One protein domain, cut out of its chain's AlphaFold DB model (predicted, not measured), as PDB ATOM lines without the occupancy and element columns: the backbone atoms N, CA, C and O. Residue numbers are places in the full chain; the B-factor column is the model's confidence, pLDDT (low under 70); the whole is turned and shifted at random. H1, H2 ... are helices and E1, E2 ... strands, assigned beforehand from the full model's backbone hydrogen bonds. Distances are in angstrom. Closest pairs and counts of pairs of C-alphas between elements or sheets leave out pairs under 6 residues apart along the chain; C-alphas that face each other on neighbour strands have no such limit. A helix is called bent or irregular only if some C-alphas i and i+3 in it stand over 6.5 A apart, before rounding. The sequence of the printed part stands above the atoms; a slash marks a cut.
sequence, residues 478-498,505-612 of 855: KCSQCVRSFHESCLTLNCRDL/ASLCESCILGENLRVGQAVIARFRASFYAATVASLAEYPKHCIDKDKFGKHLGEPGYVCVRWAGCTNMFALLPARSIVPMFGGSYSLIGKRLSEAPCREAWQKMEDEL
ATOM      1  N   LYS A 478     197.302 142.591 148.973       89.94
ATOM      2  CA  LYS A 478     198.403 141.645 148.749       89.94
ATOM      3  C   LYS A 478     199.692 142.409 148.446       89.94
ATOM      4  O   LYS A 478     199.671 143.362 147.663       89.94
ATOM      5  N   CYS A 479     200.812 142.019 149.053       88.94
ATOM      6  CA  CYS A 479     202.096 142.654 148.774       88.94
ATOM      7  C   CYS A 479     202.697 142.166 147.444       88.94
ATOM      8  O   CYS A 479     203.000 140.998 147.258       88.94
ATOM      9  N   SER A 480     202.983 143.093 146.536       85.56
ATOM     10  CA  SER A 480     203.633 142.818 145.243       85.56
ATOM     11  C   SER A 480     205.056 142.239 145.332       85.56
ATOM     12  O   SER A 480     205.587 141.782 144.322       85.56
ATOM     13  N   GLN A 481     205.681 142.251 146.516       84.69
ATOM     14  CA  GLN A 481     207.053 141.780 146.731       84.69
ATOM     15  C   GLN A 481     207.185 140.588 147.683       84.69
ATOM     16  O   GLN A 481     208.226 139.942 147.637       84.69
ATOM     17  N   CYS A 482     206.184 140.248 148.503       89.88
ATOM     18  CA  CYS A 482     206.225 139.075 149.386       89.88
ATOM     19  C   CYS A 482     204.829 138.515 149.689       89.88
ATOM     20  O   CYS A 482     203.820 139.145 149.411       89.88
ATOM     21  N   VAL A 483     204.765 137.347 150.326       92.19
ATOM     22  CA  VAL A 483     203.500 136.666 150.664       92.19
ATOM     23  C   VAL A 483     202.698 137.303 151.818       92.19
ATOM     24  O   VAL A 483     201.674 136.744 152.214       92.19
ATOM     25  N   ARG A 484     203.108 138.460 152.366       92.94
ATOM     26  CA  ARG A 484     202.319 139.204 153.369       92.94
ATOM     27  C   ARG A 484     201.063 139.826 152.739       92.94
ATOM     28  O   ARG A 484     201.116 140.378 151.637       92.94
ATOM     29  N   SER A 485     199.967 139.820 153.492       92.69
ATOM     30  CA  SER A 485     198.787 140.659 153.239       92.69
ATOM     31  C   SER A 485     198.645 141.704 154.347       92.69
ATOM     32  O   SER A 485     199.080 141.464 155.473       92.69
ATOM     33  N   PHE A 486     198.044 142.856 154.052       90.94
ATOM     34  CA  PHE A 486     197.872 143.962 155.002       90.94
ATOM     35  C   PHE A 486     196.607 144.785 154.707       90.94
ATOM     36  O   PHE A 486     196.071 144.727 153.604       90.94
ATOM     37  N   HIS A 487     196.132 145.556 155.683       89.00
ATOM     38  CA  HIS A 487     195.103 146.591 155.494       89.00
ATOM     39  C   HIS A 487     195.774 147.943 155.184       89.00
ATOM     40  O   HIS A 487     196.861 148.198 155.710       89.00
ATOM     41  N   GLU A 488     195.151 148.836 154.399       84.88
ATOM     42  CA  GLU A 488     195.712 150.185 154.164       84.88
ATOM     43  C   GLU A 488     195.787 150.956 155.489       84.88
ATOM     44  O   GLU A 488     196.789 151.609 155.779       84.88
ATOM     45  N   SER A 489     194.755 150.812 156.328       84.88
ATOM     46  CA  SER A 489     194.660 151.471 157.634       84.88
ATOM     47  C   SER A 489     195.715 151.029 158.657       84.88
ATOM     48  O   SER A 489     195.956 151.753 159.624       84.88
ATOM     49  N   CYS A 490     196.359 149.871 158.459       85.75
ATOM     50  CA  CYS A 490     197.375 149.344 159.374       85.75
ATOM     51  C   CYS A 490     198.809 149.794 159.048       85.75
ATOM     52  O   CYS A 490     199.695 149.579 159.873       85.75
ATOM     53  N   LEU A 491     199.062 150.414 157.889       78.81
ATOM     54  CA  LEU A 491     200.392 150.930 157.555       78.81
ATOM     55  C   LEU A 491     200.723 152.150 158.428       78.81
ATOM     56  O   LEU A 491     200.027 153.165 158.396       78.81
ATOM     57  N   THR A 492     201.817 152.082 159.190       69.50
ATOM     58  CA  THR A 492     202.273 153.197 160.040       69.50
ATOM     59  C   THR A 492     203.146 154.189 159.271       69.50
ATOM     60  O   THR A 492     203.267 155.358 159.655       69.50
ATOM     61  N   LEU A 493     203.705 153.752 158.141       66.38
ATOM     62  CA  LEU A 493     204.338 154.613 157.150       66.38
ATOM     63  C   LEU A 493     203.300 155.158 156.162       66.38
ATOM     64  O   LEU A 493     202.639 154.407 155.444       66.38
ATOM     65  N   ASN A 494     203.215 156.488 156.055       50.38
ATOM     66  CA  ASN A 494     202.436 157.162 155.012       50.38
ATOM     67  C   ASN A 494     203.073 156.921 153.631       50.38
ATOM     68  O   ASN A 494     203.819 157.753 153.122       50.38
ATOM     69  N   CYS A 495     202.733 155.798 153.001       48.12
ATOM     70  CA  CYS A 495     203.229 155.398 151.680       48.12
ATOM     71  C   CYS A 495     202.692 156.271 150.526       48.12
ATOM     72  O   CYS A 495     203.056 156.065 149.374       48.12
ATOM     73  N   ARG A 496     201.838 157.258 150.834       40.06
ATOM     74  CA  ARG A 496     201.110 158.130 149.893       40.06
ATOM     75  C   ARG A 496     201.985 159.066 149.047       40.06
ATOM     76  O   ARG A 496     201.458 159.677 148.130       40.06
ATOM     77  N   ASP A 497     203.275 159.174 149.364       40.75
ATOM     78  CA  ASP A 497     204.246 160.044 148.682       40.75
ATOM     79  C   ASP A 497     205.365 159.270 147.952       40.75
ATOM     80  O   ASP A 497     206.357 159.867 147.537       40.75
ATOM     81  N   LEU A 498     205.231 157.951 147.766       46.97
ATOM     82  CA  LEU A 498     205.930 157.300 146.654       46.97
ATOM     83  C   LEU A 498     205.305 157.839 145.360       46.97
ATOM     84  O   LEU A 498     204.084 157.792 145.220       46.97
ATOM     85  N   ALA A 505     202.319 149.254 142.371       64.25
ATOM     86  CA  ALA A 505     202.710 148.102 143.189       64.25
ATOM     87  C   ALA A 505     202.438 148.316 144.696       64.25
ATOM     88  O   ALA A 505     203.147 149.066 145.363       64.25
ATOM     89  N   SER A 506     201.443 147.620 145.262       80.31
ATOM     90  CA  SER A 506     201.168 147.611 146.707       80.31
ATOM     91  C   SER A 506     202.308 146.945 147.492       80.31
ATOM     92  O   SER A 506     202.687 145.806 147.210       80.31
ATOM     93  N   LEU A 507     202.857 147.627 148.500       83.12
ATOM     94  CA  LEU A 507     203.965 147.135 149.331       83.12
ATOM     95  C   LEU A 507     203.589 147.145 150.813       83.12
ATOM     96  O   LEU A 507     202.988 148.102 151.287       83.12
ATOM     97  N   CYS A 508     203.967 146.089 151.536       86.56
ATOM     98  CA  CYS A 508     203.853 146.050 152.993       86.56
ATOM     99  C   CYS A 508     205.022 146.796 153.659       86.56
ATOM    100  O   CYS A 508     206.096 146.944 153.064       86.56
ATOM    101  N   GLU A 509     204.828 147.204 154.915       82.94
ATOM    102  CA  GLU A 509     205.814 147.948 155.711       82.94
ATOM    103  C   GLU A 509     207.156 147.189 155.833       82.94
ATOM    104  O   GLU A 509     208.217 147.790 155.661       82.94
ATOM    105  N   SER A 510     207.133 145.857 155.973       87.44
ATOM    106  CA  SER A 510     208.339 145.011 155.967       87.44
ATOM    107  C   SER A 510     209.155 145.064 154.671       87.44
ATOM    108  O   SER A 510     210.382 145.160 154.731       87.44
ATOM    109  N   CYS A 511     208.516 145.005 153.496       85.00
ATOM    110  CA  CYS A 511     209.227 145.109 152.211       85.00
ATOM    111  C   CYS A 511     209.823 146.506 152.022       85.00
ATOM    112  O   CYS A 511     210.969 146.636 151.603       85.00
ATOM    113  N   ILE A 512     209.056 147.530 152.400       80.06
ATOM    114  CA  ILE A 512     209.465 148.936 152.412       80.06
ATOM    115  C   ILE A 512     210.708 149.161 153.287       80.06
ATOM    116  O   ILE A 512     211.678 149.774 152.844       80.06
ATOM    117  N   LEU A 513     210.714 148.641 154.516       81.69
ATOM    118  CA  LEU A 513     211.824 148.814 155.461       81.69
ATOM    119  C   LEU A 513     213.001 147.858 155.196       81.69
ATOM    120  O   LEU A 513     214.078 148.035 155.775       81.69
ATOM    121  N   GLY A 514     212.814 146.870 154.316       83.56
ATOM    122  CA  GLY A 514     213.802 145.851 153.972       83.56
ATOM    123  C   GLY A 514     214.045 144.839 155.094       83.56
ATOM    124  O   GLY A 514     215.200 144.492 155.349       83.56
ATOM    125  N   GLU A 515     212.999 144.404 155.799       87.31
ATOM    126  CA  GLU A 515     213.082 143.346 156.817       87.31
ATOM    127  C   GLU A 515     213.830 142.112 156.267       87.31
ATOM    128  O   GLU A 515     213.577 141.682 155.143       87.31
ATOM    129  N   ASN A 516     214.774 141.562 157.041       90.75
ATOM    130  CA  ASN A 516     215.523 140.360 156.664       90.75
ATOM    131  C   ASN A 516     215.212 139.208 157.621       90.75
ATOM    132  O   ASN A 516     214.992 139.416 158.814       90.75
ATOM    133  N   LEU A 517     215.311 137.991 157.099       93.44
ATOM    134  CA  LEU A 517     215.251 136.750 157.869       93.44
ATOM    135  C   LEU A 517     216.634 136.413 158.444       93.44
ATOM    136  O   LEU A 517     217.635 136.564 157.745       93.44
ATOM    137  N   ARG A 518     216.692 135.933 159.689       92.44
ATOM    138  CA  ARG A 518     217.929 135.530 160.386       92.44
ATOM    139  C   ARG A 518     217.986 134.021 160.593       92.44
ATOM    140  O   ARG A 518     216.944 133.389 160.729       92.44
ATOM    141  N   VAL A 519     219.185 133.450 160.683       91.88
ATOM    142  CA  VAL A 519     219.364 132.042 161.088       91.88
ATOM    143  C   VAL A 519     218.799 131.826 162.498       91.88
ATOM    144  O   VAL A 519     218.915 132.697 163.358       91.88
ATOM    145  N   GLY A 520     218.140 130.688 162.723       91.50
ATOM    146  CA  GLY A 520     217.451 130.352 163.971       91.50
ATOM    147  C   GLY A 520     216.063 130.987 164.138       91.50
ATOM    148  O   GLY A 520     215.351 130.643 165.076       91.50
ATOM    149  N   GLN A 521     215.639 131.883 163.241       93.81
ATOM    150  CA  GLN A 521     214.343 132.557 163.343       93.81
ATOM    151  C   GLN A 521     213.173 131.607 163.047       93.81
ATOM    152  O   GLN A 521     213.165 130.917 162.026       93.81
ATOM    153  N   ALA A 522     212.158 131.612 163.916       95.19
ATOM    154  CA  ALA A 522     210.867 130.987 163.645       95.19
ATOM    155  C   ALA A 522     210.123 131.761 162.544       95.19
ATOM    156  O   ALA A 522     210.030 132.993 162.574       95.19
ATOM    157  N   VAL A 523     209.609 131.037 161.551       95.69
ATOM    158  CA  VAL A 523     208.980 131.603 160.356       95.69
ATOM    159  C   VAL A 523     207.753 130.815 159.908       95.69
ATOM    160  O   VAL A 523     207.621 129.618 160.155       95.69
ATOM    161  N   ILE A 524     206.878 131.508 159.188       95.06
ATOM    162  CA  ILE A 524     205.771 130.958 158.415       95.06
ATOM    163  C   ILE A 524     206.228 130.935 156.953       95.06
ATOM    164  O   ILE A 524     206.396 131.987 156.333       95.06
ATOM    165  N   ALA A 525     206.447 129.750 156.393       93.44
ATOM    166  CA  ALA A 525     206.935 129.581 155.029       93.44
ATOM    167  C   ALA A 525     205.858 128.976 154.118       93.44
ATOM    168  O   ALA A 525     205.150 128.036 154.486       93.44
ATOM    169  N   ARG A 526     205.730 129.516 152.902       90.31
ATOM    170  CA  ARG A 526     204.855 128.963 151.867       90.31
ATOM    171  C   ARG A 526     205.471 127.698 151.271       90.31
ATOM    172  O   ARG A 526     206.550 127.759 150.687       90.31
ATOM    173  N   PHE A 527     204.720 126.601 151.289       83.94
ATOM    174  CA  PHE A 527     205.045 125.379 150.556       83.94
ATOM    175  C   PHE A 527     203.847 124.937 149.711       83.94
ATOM    176  O   PHE A 527     202.720 124.839 150.202       83.94
ATOM    177  N   ARG A 528     204.082 124.705 148.412       79.44
ATOM    178  CA  ARG A 528     203.036 124.462 147.400       79.44
ATOM    179  C   ARG A 528     201.907 125.513 147.476       79.44
ATOM    180  O   ARG A 528     202.125 126.668 147.103       79.44
ATOM    181  N   ALA A 529     200.720 125.130 147.950       79.81
ATOM    182  CA  ALA A 529     199.527 125.978 148.047       79.81
ATOM    183  C   ALA A 529     199.143 126.375 149.492       79.81
ATOM    184  O   ALA A 529     198.082 126.973 149.684       79.81
ATOM    185  N   SER A 530     199.993 126.061 150.476       85.56
ATOM    186  CA  SER A 530     199.736 126.219 151.915       85.56
ATOM    187  C   SER A 530     200.919 126.878 152.640       85.56
ATOM    188  O   SER A 530     201.957 127.162 152.038       85.56
ATOM    189  N   PHE A 531     200.751 127.149 153.935       90.88
ATOM    190  CA  PHE A 531     201.746 127.780 154.802       90.88
ATOM    191  C   PHE A 531     202.032 126.889 156.013       90.88
ATOM    192  O   PHE A 531     201.097 126.374 156.624       90.88
ATOM    193  N   TYR A 532     203.309 126.734 156.357       91.75
ATOM    194  CA  TYR A 532     203.780 125.856 157.429       91.75
ATOM    195  C   TYR A 532     204.819 126.569 158.298       91.75
ATOM    196  O   TYR A 532     205.563 127.421 157.806       91.75
ATOM    197  N   ALA A 533     204.885 126.209 159.580       94.94
ATOM    198  CA  ALA A 533     205.963 126.637 160.458       94.94
ATOM    199  C   ALA A 533     207.297 126.001 160.053       94.94
ATOM    200  O   ALA A 533     207.373 124.822 159.691       94.94
ATOM    201  N   ALA A 534     208.356 126.791 160.155       95.19
ATOM    202  CA  ALA A 534     209.723 126.375 159.908       95.19
ATOM    203  C   ALA A 534     210.692 127.204 160.764       95.19
ATOM    204  O   ALA A 534     210.375 128.319 161.180       95.19
ATOM    205  N   THR A 535     211.894 126.684 160.998       95.00
ATOM    206  CA  THR A 535     213.036 127.462 161.498       95.00
ATOM    207  C   THR A 535     213.944 127.796 160.320       95.00
ATOM    208  O   THR A 535     214.234 126.919 159.507       95.00
ATOM    209  N   VAL A 536     214.427 129.032 160.217       95.38
ATOM    210  CA  VAL A 536     215.472 129.388 159.243       95.38
ATOM    211  C   VAL A 536     216.780 128.693 159.625       95.38
ATOM    212  O   VAL A 536     217.286 128.893 160.728       95.38
ATOM    213  N   ALA A 537     217.330 127.895 158.715       93.12
ATOM    214  CA  ALA A 537     218.576 127.158 158.907       93.12
ATOM    215  C   ALA A 537     219.768 127.918 158.302       93.12
ATOM    216  O   ALA A 537     219.600 128.747 157.401       93.12
ATOM    217  N   SER A 538     220.986 127.635 158.768       92.12
ATOM    218  CA  SER A 538     222.194 128.074 158.061       92.12
ATOM    219  C   SER A 538     222.377 127.302 156.747       92.12
ATOM    220  O   SER A 538     221.873 126.191 156.583       92.12
ATOM    221  N   LEU A 539     223.139 127.869 155.804       90.94
ATOM    222  CA  LEU A 539     223.503 127.172 154.560       90.94
ATOM    223  C   LEU A 539     224.306 125.886 154.836       90.94
ATOM    224  O   LEU A 539     224.167 124.910 154.108       90.94
ATOM    225  N   ALA A 540     225.094 125.865 155.917       89.38
ATOM    226  CA  ALA A 540     225.900 124.716 156.328       89.38
ATOM    227  C   ALA A 540     225.072 123.542 156.891       89.38
ATOM    228  O   ALA A 540     225.523 122.401 156.834       89.38
ATOM    229  N   GLU A 541     223.869 123.802 157.417       89.88
ATOM    230  CA  GLU A 541     222.924 122.761 157.848       89.88
ATOM    231  C   GLU A 541     222.182 122.103 156.675       89.88
ATOM    232  O   GLU A 541     221.633 121.015 156.842       89.88
ATOM    233  N   TYR A 542     222.129 122.749 155.504       89.94
ATOM    234  CA  TYR A 542     221.350 122.255 154.372       89.94
ATOM    235  C   TYR A 542     221.987 120.984 153.776       89.94
ATOM    236  O   TYR A 542     223.128 121.037 153.301       89.94
ATOM    237  N   PRO A 543     221.296 119.824 153.768       89.06
ATOM    238  CA  PRO A 543     221.913 118.578 153.332       89.06
ATOM    239  C   PRO A 543     222.248 118.611 151.839       89.06
ATOM    240  O   PRO A 543     221.391 118.878 151.000       89.06
ATOM    241  N   LYS A 544     223.493 118.271 151.483       87.69
ATOM    242  CA  LYS A 544     223.967 118.326 150.087       87.69
ATOM    243  C   LYS A 544     223.125 117.476 149.128       87.69
ATOM    244  O   LYS A 544     222.875 117.902 148.012       87.69
ATOM    245  N   HIS A 545     222.627 116.324 149.578       84.75
ATOM    246  CA  HIS A 545     221.763 115.449 148.774       84.75
ATOM    247  C   HIS A 545     220.359 116.035 148.507       84.75
ATOM    248  O   HIS A 545     219.633 115.521 147.658       84.75
ATOM    249  N   CYS A 546     219.949 117.087 149.229       84.12
ATOM    250  CA  CYS A 546     218.712 117.816 148.946       84.12
ATOM    251  C   CYS A 546     218.875 118.810 147.789       84.12
ATOM    252  O   CYS A 546     217.869 119.183 147.198       84.12
ATOM    253  N   ILE A 547     220.103 119.216 147.433       87.81
ATOM    254  CA  ILE A 547     220.362 120.235 146.400       87.81
ATOM    255  C   ILE A 547     219.783 119.808 145.046       87.81
ATOM    256  O   ILE A 547     219.063 120.580 144.421       87.81
ATOM    257  N   ASP A 548     220.033 118.572 144.620       86.81
ATOM    258  CA  ASP A 548     219.584 118.090 143.307       86.81
ATOM    259  C   ASP A 548     218.085 117.732 143.276       86.81
ATOM    260  O   ASP A 548     217.481 117.662 142.208       86.81
ATOM    261  N   LYS A 549     217.473 117.515 144.452       85.06
ATOM    262  CA  LYS A 549     216.049 117.162 144.605       85.06
ATOM    263  C   LYS A 549     215.144 118.374 144.845       85.06
ATOM    264  O   LYS A 549     213.940 118.298 144.604       85.06
ATOM    265  N   ASP A 550     215.682 119.478 145.355       86.06
ATOM    266  CA  ASP A 550     214.923 120.695 145.629       86.06
ATOM    267  C   ASP A 550     214.786 121.546 144.361       86.06
ATOM    268  O   ASP A 550     215.769 121.903 143.709       86.06
ATOM    269  N   LYS A 551     213.549 121.950 144.047       85.88
ATOM    270  CA  LYS A 551     213.206 122.847 142.931       85.88
ATOM    271  C   LYS A 551     214.099 124.091 142.847       85.88
ATOM    272  O   LYS A 551     214.326 124.613 141.752       85.88
ATOM    273  N   PHE A 552     214.549 124.602 143.989       88.50
ATOM    274  CA  PHE A 552     215.382 125.791 144.075       88.50
ATOM    275  C   PHE A 552     216.844 125.491 144.412       88.50
ATOM    276  O   PHE A 552     217.625 126.435 144.427       88.50
ATOM    277  N   GLY A 553     217.243 124.231 144.628       88.06
ATOM    278  CA  GLY A 553     218.566 123.840 145.138       88.06
ATOM    279  C   GLY A 553     219.760 124.418 144.371       88.06
ATOM    280  O   GLY A 553     220.743 124.830 144.981       88.06
ATOM    281  N   LYS A 554     219.639 124.587 143.047       89.31
ATOM    282  CA  LYS A 554     220.639 125.272 142.200       89.31
ATOM    283  C   LYS A 554     220.944 126.729 142.597       89.31
ATOM    284  O   LYS A 554     221.957 127.263 142.168       89.31
ATOM    285  N   HIS A 555     220.067 127.358 143.380       89.12
ATOM    286  CA  HIS A 555     220.190 128.718 143.905       89.12
ATOM    287  C   HIS A 555     220.719 128.746 145.355       89.12
ATOM    288  O   HIS A 555     220.570 129.748 146.057       89.12
ATOM    289  N   LEU A 556     221.290 127.646 145.862       90.00
ATOM    290  CA  LEU A 556     221.865 127.602 147.208       90.00
ATOM    291  C   LEU A 556     223.019 128.613 147.325       90.00
ATOM    292  O   LEU A 556     223.968 128.580 146.546       90.00
ATOM    293  N   GLY A 557     222.925 129.515 148.303       87.81
ATOM    294  CA  GLY A 557     223.863 130.629 148.467       87.81
ATOM    295  C   GLY A 557     223.581 131.842 147.568       87.81
ATOM    296  O   GLY A 557     224.288 132.846 147.675       87.81
ATOM    297  N   GLU A 558     222.557 131.804 146.706       87.56
ATOM    298  CA  GLU A 558     222.163 132.970 145.914       87.56
ATOM    299  C   GLU A 558     221.310 133.970 146.727       87.56
ATOM    300  O   GLU A 558     220.421 133.580 147.494       87.56
ATOM    301  N   PRO A 559     221.514 135.290 146.540       82.69
ATOM    302  CA  PRO A 559     220.782 136.314 147.280       82.69
ATOM    303  C   PRO A 559     219.271 136.236 147.048       82.69
ATOM    304  O   PRO A 559     218.788 136.411 145.931       82.69
ATOM    305  N   GLY A 560     218.514 136.067 148.133       86.19
ATOM    306  CA  GLY A 560     217.055 135.977 148.081       86.19
ATOM    307  C   GLY A 560     216.498 134.559 148.177       86.19
ATOM    308  O   GLY A 560     215.277 134.419 148.194       86.19
ATOM    309  N   TYR A 561     217.345 133.540 148.326       91.06
ATOM    310  CA  TYR A 561     216.957 132.181 148.708       91.06
ATOM    311  C   TYR A 561     217.405 131.884 150.141       91.06
ATOM    312  O   TYR A 561     218.434 132.376 150.586       91.06
ATOM    313  N   VAL A 562     216.602 131.137 150.898       94.12
ATOM    314  CA  VAL A 562     216.791 130.890 152.334       94.12
ATOM    315  C   VAL A 562     216.461 129.436 152.655       94.12
ATOM    316  O   VAL A 562     215.393 128.938 152.295       94.12
ATOM    317  N   CYS A 563     217.378 128.760 153.346       94.31
ATOM    318  CA  CYS A 563     217.160 127.416 153.867       94.31
ATOM    319  C   CYS A 563     216.203 127.462 155.061       94.31
ATOM    320  O   CYS A 563     216.377 128.257 155.986       94.31
ATOM    321  N   VAL A 564     215.222 126.568 155.070       94.62
ATOM    322  CA  VAL A 564     214.324 126.352 156.204       94.62
ATOM    323  C   VAL A 564     214.289 124.879 156.589       94.62
ATOM    324  O   VAL A 564     214.407 124.008 155.730       94.62
ATOM    325  N   ARG A 565     214.095 124.607 157.879       93.31
ATOM    326  CA  ARG A 565     213.830 123.281 158.441       93.31
ATOM    327  C   ARG A 565     212.395 123.247 158.960       93.31
ATOM    328  O   ARG A 565     212.017 124.101 159.761       93.31
ATOM    329  N   TRP A 566     211.594 122.294 158.495       92.75
ATOM    330  CA  TRP A 566     210.157 122.242 158.790       92.75
ATOM    331  C   TRP A 566     209.863 121.891 160.256       92.75
ATOM    332  O   TRP A 566     210.557 121.076 160.866       92.75
ATOM    333  N   ALA A 567     208.824 122.505 160.828       91.38
ATOM    334  CA  ALA A 567     208.364 122.194 162.178       91.38
ATOM    335  C   ALA A 567     207.751 120.783 162.246       91.38
ATOM    336  O   ALA A 567     207.022 120.373 161.347       91.38
ATOM    337  N   GLY A 568     208.038 120.045 163.322       84.69
ATOM    338  CA  GLY A 568     207.511 118.693 163.563       84.69
ATOM    339  C   GLY A 568     208.223 117.570 162.804       84.69
ATOM    340  O   GLY A 568     207.982 116.404 163.099       84.69
ATOM    341  N   CYS A 569     209.135 117.902 161.887       80.94
ATOM    342  CA  CYS A 569     209.879 116.934 161.088       80.94
ATOM    343  C   CYS A 569     211.363 116.912 161.476       80.94
ATOM    344  O   CYS A 569     212.030 117.951 161.510       80.94
ATOM    345  N   THR A 570     211.918 115.724 161.703       69.75
ATOM    346  CA  THR A 570     213.367 115.527 161.818       69.75
ATOM    347  C   THR A 570     214.009 115.583 160.429       69.75
ATOM    348  O   THR A 570     213.528 114.966 159.487       69.75
ATOM    349  N   ASN A 571     215.090 116.356 160.290       73.44
ATOM    350  CA  ASN A 571     215.932 116.460 159.085       73.44
ATOM    351  C   ASN A 571     215.240 116.854 157.757       73.44
ATOM    352  O   ASN A 571     215.860 116.756 156.702       73.44
ATOM    353  N   MET A 572     214.001 117.357 157.781       86.19
ATOM    354  CA  MET A 572     213.318 117.850 156.578       86.19
ATOM    355  C   MET A 572     213.626 119.328 156.329       86.19
ATOM    356  O   MET A 572     213.162 120.203 157.068       86.19
ATOM    357  N   PHE A 573     214.360 119.601 155.252       90.69
ATOM    358  CA  PHE A 573     214.723 120.947 154.807       90.69
ATOM    359  C   PHE A 573     214.026 121.326 153.493       90.69
ATOM    360  O   PHE A 573     213.562 120.466 152.746       90.69
ATOM    361  N   ALA A 574     213.970 122.624 153.205       91.06
ATOM    362  CA  ALA A 574     213.667 123.169 151.884       91.06
ATOM    363  C   ALA A 574     214.455 124.465 151.659       91.06
ATOM    364  O   ALA A 574     214.681 125.233 152.597       91.06
ATOM    365  N   LEU A 575     214.854 124.725 150.419       92.62
ATOM    366  CA  LEU A 575     215.387 126.008 149.985       92.62
ATOM    367  C   LEU A 575     214.243 126.806 149.360       92.62
ATOM    368  O   LEU A 575     213.640 126.389 148.377       92.62
ATOM    369  N   LEU A 576     213.903 127.956 149.936       91.62
ATOM    370  CA  LEU A 576     212.751 128.747 149.501       91.62
ATOM    371  C   LEU A 576     213.154 130.195 149.225       91.62
ATOM    372  O   LEU A 576     214.017 130.733 149.918       91.62
ATOM    373  N   PRO A 577     212.500 130.886 148.277       90.88
ATOM    374  CA  PRO A 577     212.651 132.328 148.153       90.88
ATOM    375  C   PRO A 577     212.315 133.046 149.466       90.88
ATOM    376  O   PRO A 577     211.239 132.831 150.020       90.88
ATOM    377  N   ALA A 578     213.178 133.954 149.925       91.38
ATOM    378  CA  ALA A 578     213.044 134.694 151.184       91.38
ATOM    379  C   ALA A 578     211.670 135.369 151.321       91.38
ATOM    380  O   ALA A 578     211.030 135.328 152.361       91.38
ATOM    381  N   ARG A 579     211.163 135.929 150.224       88.81
ATOM    382  CA  ARG A 579     209.858 136.601 150.156       88.81
ATOM    383  C   ARG A 579     208.633 135.669 150.112       88.81
ATOM    384  O   ARG A 579     207.500 136.149 150.115       88.81
ATOM    385  N   SER A 580     208.852 134.354 150.071       91.12
ATOM    386  CA  SER A 580     207.847 133.305 150.319       91.12
ATOM    387  C   SER A 580     207.755 132.920 151.803       91.12
ATOM    388  O   SER A 580     206.999 132.015 152.157       91.12
ATOM    389  N   ILE A 581     208.536 133.585 152.655       93.56
ATOM    390  CA  ILE A 581     208.689 133.329 154.082       93.56
ATOM    391  C   ILE A 581     208.368 134.630 154.831       93.56
ATOM    392  O   ILE A 581     208.688 135.724 154.366       93.56
ATOM    393  N   VAL A 582     207.725 134.519 155.989       94.19
ATOM    394  CA  VAL A 582     207.391 135.643 156.874       94.19
ATOM    395  C   VAL A 582     207.855 135.294 158.291       94.19
ATOM    396  O   VAL A 582     207.653 134.151 158.705       94.19
ATOM    397  N   PRO A 583     208.473 136.218 159.049       93.62
ATOM    398  CA  PRO A 583     208.695 136.046 160.485       93.62
ATOM    399  C   PRO A 583     207.437 135.568 161.209       93.62
ATOM    400  O   PRO A 583     206.347 136.086 160.967       93.62
ATOM    401  N   MET A 584     207.577 134.578 162.089       92.69
ATOM    402  CA  MET A 584     206.476 134.167 162.956       92.69
ATOM    403  C   MET A 584     206.248 135.232 164.040       92.69
ATOM    404  O   MET A 584     207.185 135.893 164.488       92.69
ATOM    405  N   PHE A 585     204.989 135.407 164.422       88.69
ATOM    406  CA  PHE A 585     204.499 136.395 165.382       88.69
ATOM    407  C   PHE A 585     203.429 135.735 166.271       88.69
ATOM    408  O   PHE A 585     202.981 134.624 165.970       88.69
ATOM    409  N   GLY A 586     203.043 136.382 167.373       86.12
ATOM    410  CA  GLY A 586     202.097 135.807 168.337       86.12
ATOM    411  C   GLY A 586     200.728 135.512 167.714       86.12
ATOM    412  O   GLY A 586     200.235 136.260 166.881       86.12
ATOM    413  N   GLY A 587     200.097 134.395 168.074       85.06
ATOM    414  CA  GLY A 587     198.786 134.026 167.539       85.06
ATOM    415  C   GLY A 587     198.783 133.484 166.102       85.06
ATOM    416  O   GLY A 587     197.720 133.056 165.635       85.06
ATOM    417  N   SER A 588     199.924 133.403 165.407       87.69
ATOM    418  CA  SER A 588     200.051 132.750 164.091       87.69
ATOM    419  C   SER A 588     199.530 131.304 164.085       87.69
ATOM    420  O   SER A 588     198.862 130.865 163.139       87.69
ATOM    421  N   TYR A 589     199.756 130.577 165.181       89.69
ATOM    422  CA  TYR A 589     199.237 129.242 165.426       89.69
ATOM    423  C   TYR A 589     197.708 129.254 165.456       89.69
ATOM    424  O   TYR A 589     197.069 128.423 164.813       89.69
ATOM    425  N   SER A 590     197.096 130.231 166.133       88.56
ATOM    426  CA  SER A 590     195.636 130.364 166.178       88.56
ATOM    427  C   SER A 590     195.023 130.664 164.804       88.56
ATOM    428  O   SER A 590     193.971 130.116 164.469       88.56
ATOM    429  N   LEU A 591     195.709 131.470 163.985       87.88
ATOM    430  CA  LEU A 591     195.238 131.892 162.668       87.88
ATOM    431  C   LEU A 591     195.283 130.756 161.642       87.88
ATOM    432  O   LEU A 591     194.305 130.555 160.913       87.88
ATOM    433  N   ILE A 592     196.394 130.012 161.577       88.38
ATOM    434  CA  ILE A 592     196.631 128.973 160.557       88.38
ATOM    435  C   ILE A 592     197.143 127.639 161.115       88.38
ATOM    436  O   ILE A 592     196.670 126.601 160.657       88.38
ATOM    437  N   GLY A 593     198.036 127.633 162.109       85.94
ATOM    438  CA  GLY A 593     198.666 126.403 162.617       85.94
ATOM    439  C   GLY A 593     197.684 125.368 163.190       85.94
ATOM    440  O   GLY A 593     197.804 124.179 162.898       85.94
ATOM    441  N   LYS A 594     196.636 125.808 163.900       88.12
ATOM    442  CA  LYS A 594     195.562 124.949 164.444       88.12
ATOM    443  C   LYS A 594     194.794 124.151 163.382       88.12
ATOM    444  O   LYS A 594     194.113 123.194 163.733       88.12
ATOM    445  N   ARG A 595     194.878 124.532 162.100       88.06
ATOM    446  CA  ARG A 595     194.171 123.874 160.985       88.06
ATOM    447  C   ARG A 595     194.938 122.680 160.401       88.06
ATOM    448  O   ARG A 595     194.421 122.023 159.503       88.06
ATOM    449  N   LEU A 596     196.163 122.419 160.866       86.81
ATOM    450  CA  LEU A 596     196.964 121.273 160.433       86.81
ATOM    451  C   LEU A 596     196.398 119.961 160.993       86.81
ATOM    452  O   LEU A 596     196.190 119.838 162.202       86.81
ATOM    453  N   SER A 597     196.209 118.972 160.116       85.88
ATOM    454  CA  SER A 597     195.848 117.592 160.471       85.88
ATOM    455  C   SER A 597     196.928 116.935 161.330       85.88
ATOM    456  O   SER A 597     196.642 116.419 162.413       85.88
ATOM    457  N   GLU A 598     198.181 117.030 160.881       85.69
ATOM    458  CA  GLU A 598     199.317 116.324 161.470       85.69
ATOM    459  C   GLU A 598     199.640 116.838 162.875       85.69
ATOM    460  O   GLU A 598     200.087 117.975 163.052       85.69
ATOM    461  N   ALA A 599     199.431 115.983 163.881       87.31
ATOM    462  CA  ALA A 599     199.668 116.328 165.279       87.31
ATOM    463  C   ALA A 599     201.119 116.765 165.572       87.31
ATOM    464  O   ALA A 599     201.271 117.843 166.148       87.31
ATOM    465  N   PRO A 600     202.174 116.066 165.094       88.12
ATOM    466  CA  PRO A 600     203.557 116.474 165.365       88.12
ATOM    467  C   PRO A 600     203.891 117.867 164.813       88.12
ATOM    468  O   PRO A 600     204.546 118.666 165.478       88.12
ATOM    469  N   CYS A 601     203.395 118.196 163.616       88.12
ATOM    470  CA  CYS A 601     203.595 119.506 162.991       88.12
ATOM    471  C   CYS A 601     202.823 120.614 163.723       88.12
ATOM    472  O   CYS A 601     203.331 121.725 163.879       88.12
ATOM    473  N   ARG A 602     201.603 120.313 164.183       91.06
ATOM    474  CA  ARG A 602     200.741 121.240 164.928       91.06
ATOM    475  C   ARG A 602     201.312 121.556 166.317       91.06
ATOM    476  O   ARG A 602     201.395 122.724 166.682       91.06
ATOM    477  N   GLU A 603     201.755 120.539 167.050       92.12
ATOM    478  CA  GLU A 603     202.388 120.676 168.371       92.12
ATOM    479  C   GLU A 603     203.738 121.399 168.283       92.12
ATOM    480  O   GLU A 603     204.011 122.308 169.067       92.12
ATOM    481  N   ALA A 604     204.557 121.071 167.278       91.75
ATOM    482  CA  ALA A 604     205.816 121.771 167.042       91.75
ATOM    483  C   ALA A 604     205.613 123.246 166.662       91.75
ATOM    484  O   ALA A 604     206.391 124.084 167.110       91.75
ATOM    485  N   TRP A 605     204.572 123.589 165.888       93.44
ATOM    486  CA  TRP A 605     204.220 124.993 165.632       93.44
ATOM    487  C   TRP A 605     203.891 125.711 166.937       93.44
ATOM    488  O   TRP A 605     204.462 126.765 167.197       93.44
ATOM    489  N   GLN A 606     203.011 125.138 167.764       93.19
ATOM    490  CA  GLN A 606     202.619 125.750 169.033       93.19
ATOM    491  C   GLN A 606     203.845 126.040 169.910       93.19
ATOM    492  O   GLN A 606     204.050 127.184 170.301       93.19
ATOM    493  N   LYS A 607     204.734 125.053 170.084       92.38
ATOM    494  CA  LYS A 607     205.987 125.243 170.824       92.38
ATOM    495  C   LYS A 607     206.887 126.336 170.221       92.38
ATOM    496  O   LYS A 607     207.528 127.080 170.954       92.38
ATOM    497  N   MET A 608     206.958 126.449 168.893       91.81
ATOM    498  CA  MET A 608     207.736 127.510 168.238       91.81
ATOM    499  C   MET A 608     207.143 128.911 168.443       91.81
ATOM    500  O   MET A 608     207.898 129.882 168.437       91.81
ATOM    501  N   GLU A 609     205.826 129.026 168.632       91.62
ATOM    502  CA  GLU A 609     205.161 130.284 168.988       91.62
ATOM    503  C   GLU A 609     205.386 130.664 170.463       91.62
ATOM    504  O   GLU A 609     205.538 131.845 170.776       91.62
ATOM    505  N   ASP A 610     205.513 129.676 171.353       88.69
ATOM    506  CA  ASP A 610     205.918 129.893 172.748       88.69
ATOM    507  C   ASP A 610     207.399 130.349 172.862       88.69
ATOM    508  O   ASP A 610     207.776 131.048 173.803       88.69
ATOM    509  N   GLU A 611     208.245 129.997 171.881       87.44
ATOM    510  CA  GLU A 611     209.702 130.237 171.858       87.44
ATOM    511  C   GLU A 611     210.158 131.238 170.759       87.44
ATOM    512  O   GLU A 611     211.263 131.133 170.225       87.44
ATOM    513  N   LEU A 612     209.363 132.272 170.434       87.81
ATOM    514  CA  LEU A 612     209.695 133.292 169.404       87.81
ATOM    515  C   LEU A 612     210.943 134.163 169.693       87.81
ATOM    516  O   LEU A 612     211.299 135.043 168.900       87.81
TER     517      LEU A 612
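Overview. This is residues 478 to 498 and 505 to 612 of the 855 residues of an uncharacterized protein of Ancylostoma ceylanicum (UniProt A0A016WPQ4). A five-stranded sheet is curled like part of a barrel, with the helix H4 over it; H1 and residues 486 to 498 lie towards one end of the long axis, H2 towards the other. It is a folded sheet, bent back on itself, with E4 and E3 facing E1 and E5 and E2 as the hinge. The printed part has 129 residues, 52 of them, under half, in named elements: H1 E1 E2 H2 E3 E4 E5 H3 H4, mixed helices and strands. The antiparallel sheet has the order E4 - E3 - E2 - E1 - E5. The whole is compact, radius of gyration of the C-alphas 15.4 A, spanning 48 by 33 by 25 A.

Arrangement. H1, residues 509 to 513, is not on the sheet. E1, 522 to 527, and E2, 530 to 536, form a hairpin (N 525 to O 532, 2.9 A). H2, 544 to 547, only just on the sheet with 5 pairs of C-alphas within 10 A, only grazes it. E3, 561 to 566, is antiparallel to E2 (N 565 to O 535, 2.8 A) and forms a hairpin with E4, 573 to 577 (N 564 to O 574, 2.9 A). E5, 581 to 583, is antiparallel to E1 (N 524 to O 582, 2.8 A). H3, 588 to 591, grazes the sheet and touches residues 605 to 609 of H4, 599 to 610; their closest C-alphas, Tyr 589 and Gln 606, are 6.1 A apart. H4 is at a height of 9.5 A over the sheet, slantwise to the strands; its closest C-alphas to E2 are Trp 605 and Ala 533, 5.7 A. Every O i to N i+4 pair is within hydrogen-bond range in H1 and H4; H2 and H3 are too short for one.

Along the chain. H1 begins at C-alpha 509 (205.814, 147.948, 155.711), and H4, 16.7 A long, ends at C-alpha 610 (205.918, 129.893, 172.748). E2 is 17.6 A long.

Size, cuts and confidence. The C-alphas farthest apart are those of Asp 497 and His 545, 47.9 A. Residues 499 to 504 are not printed, and C-alphas 498 and 505 are 10.3 A apart. The link from H2 to E3 is long. pLDDT is under 70 at residues 492 to 498, 505 and 570.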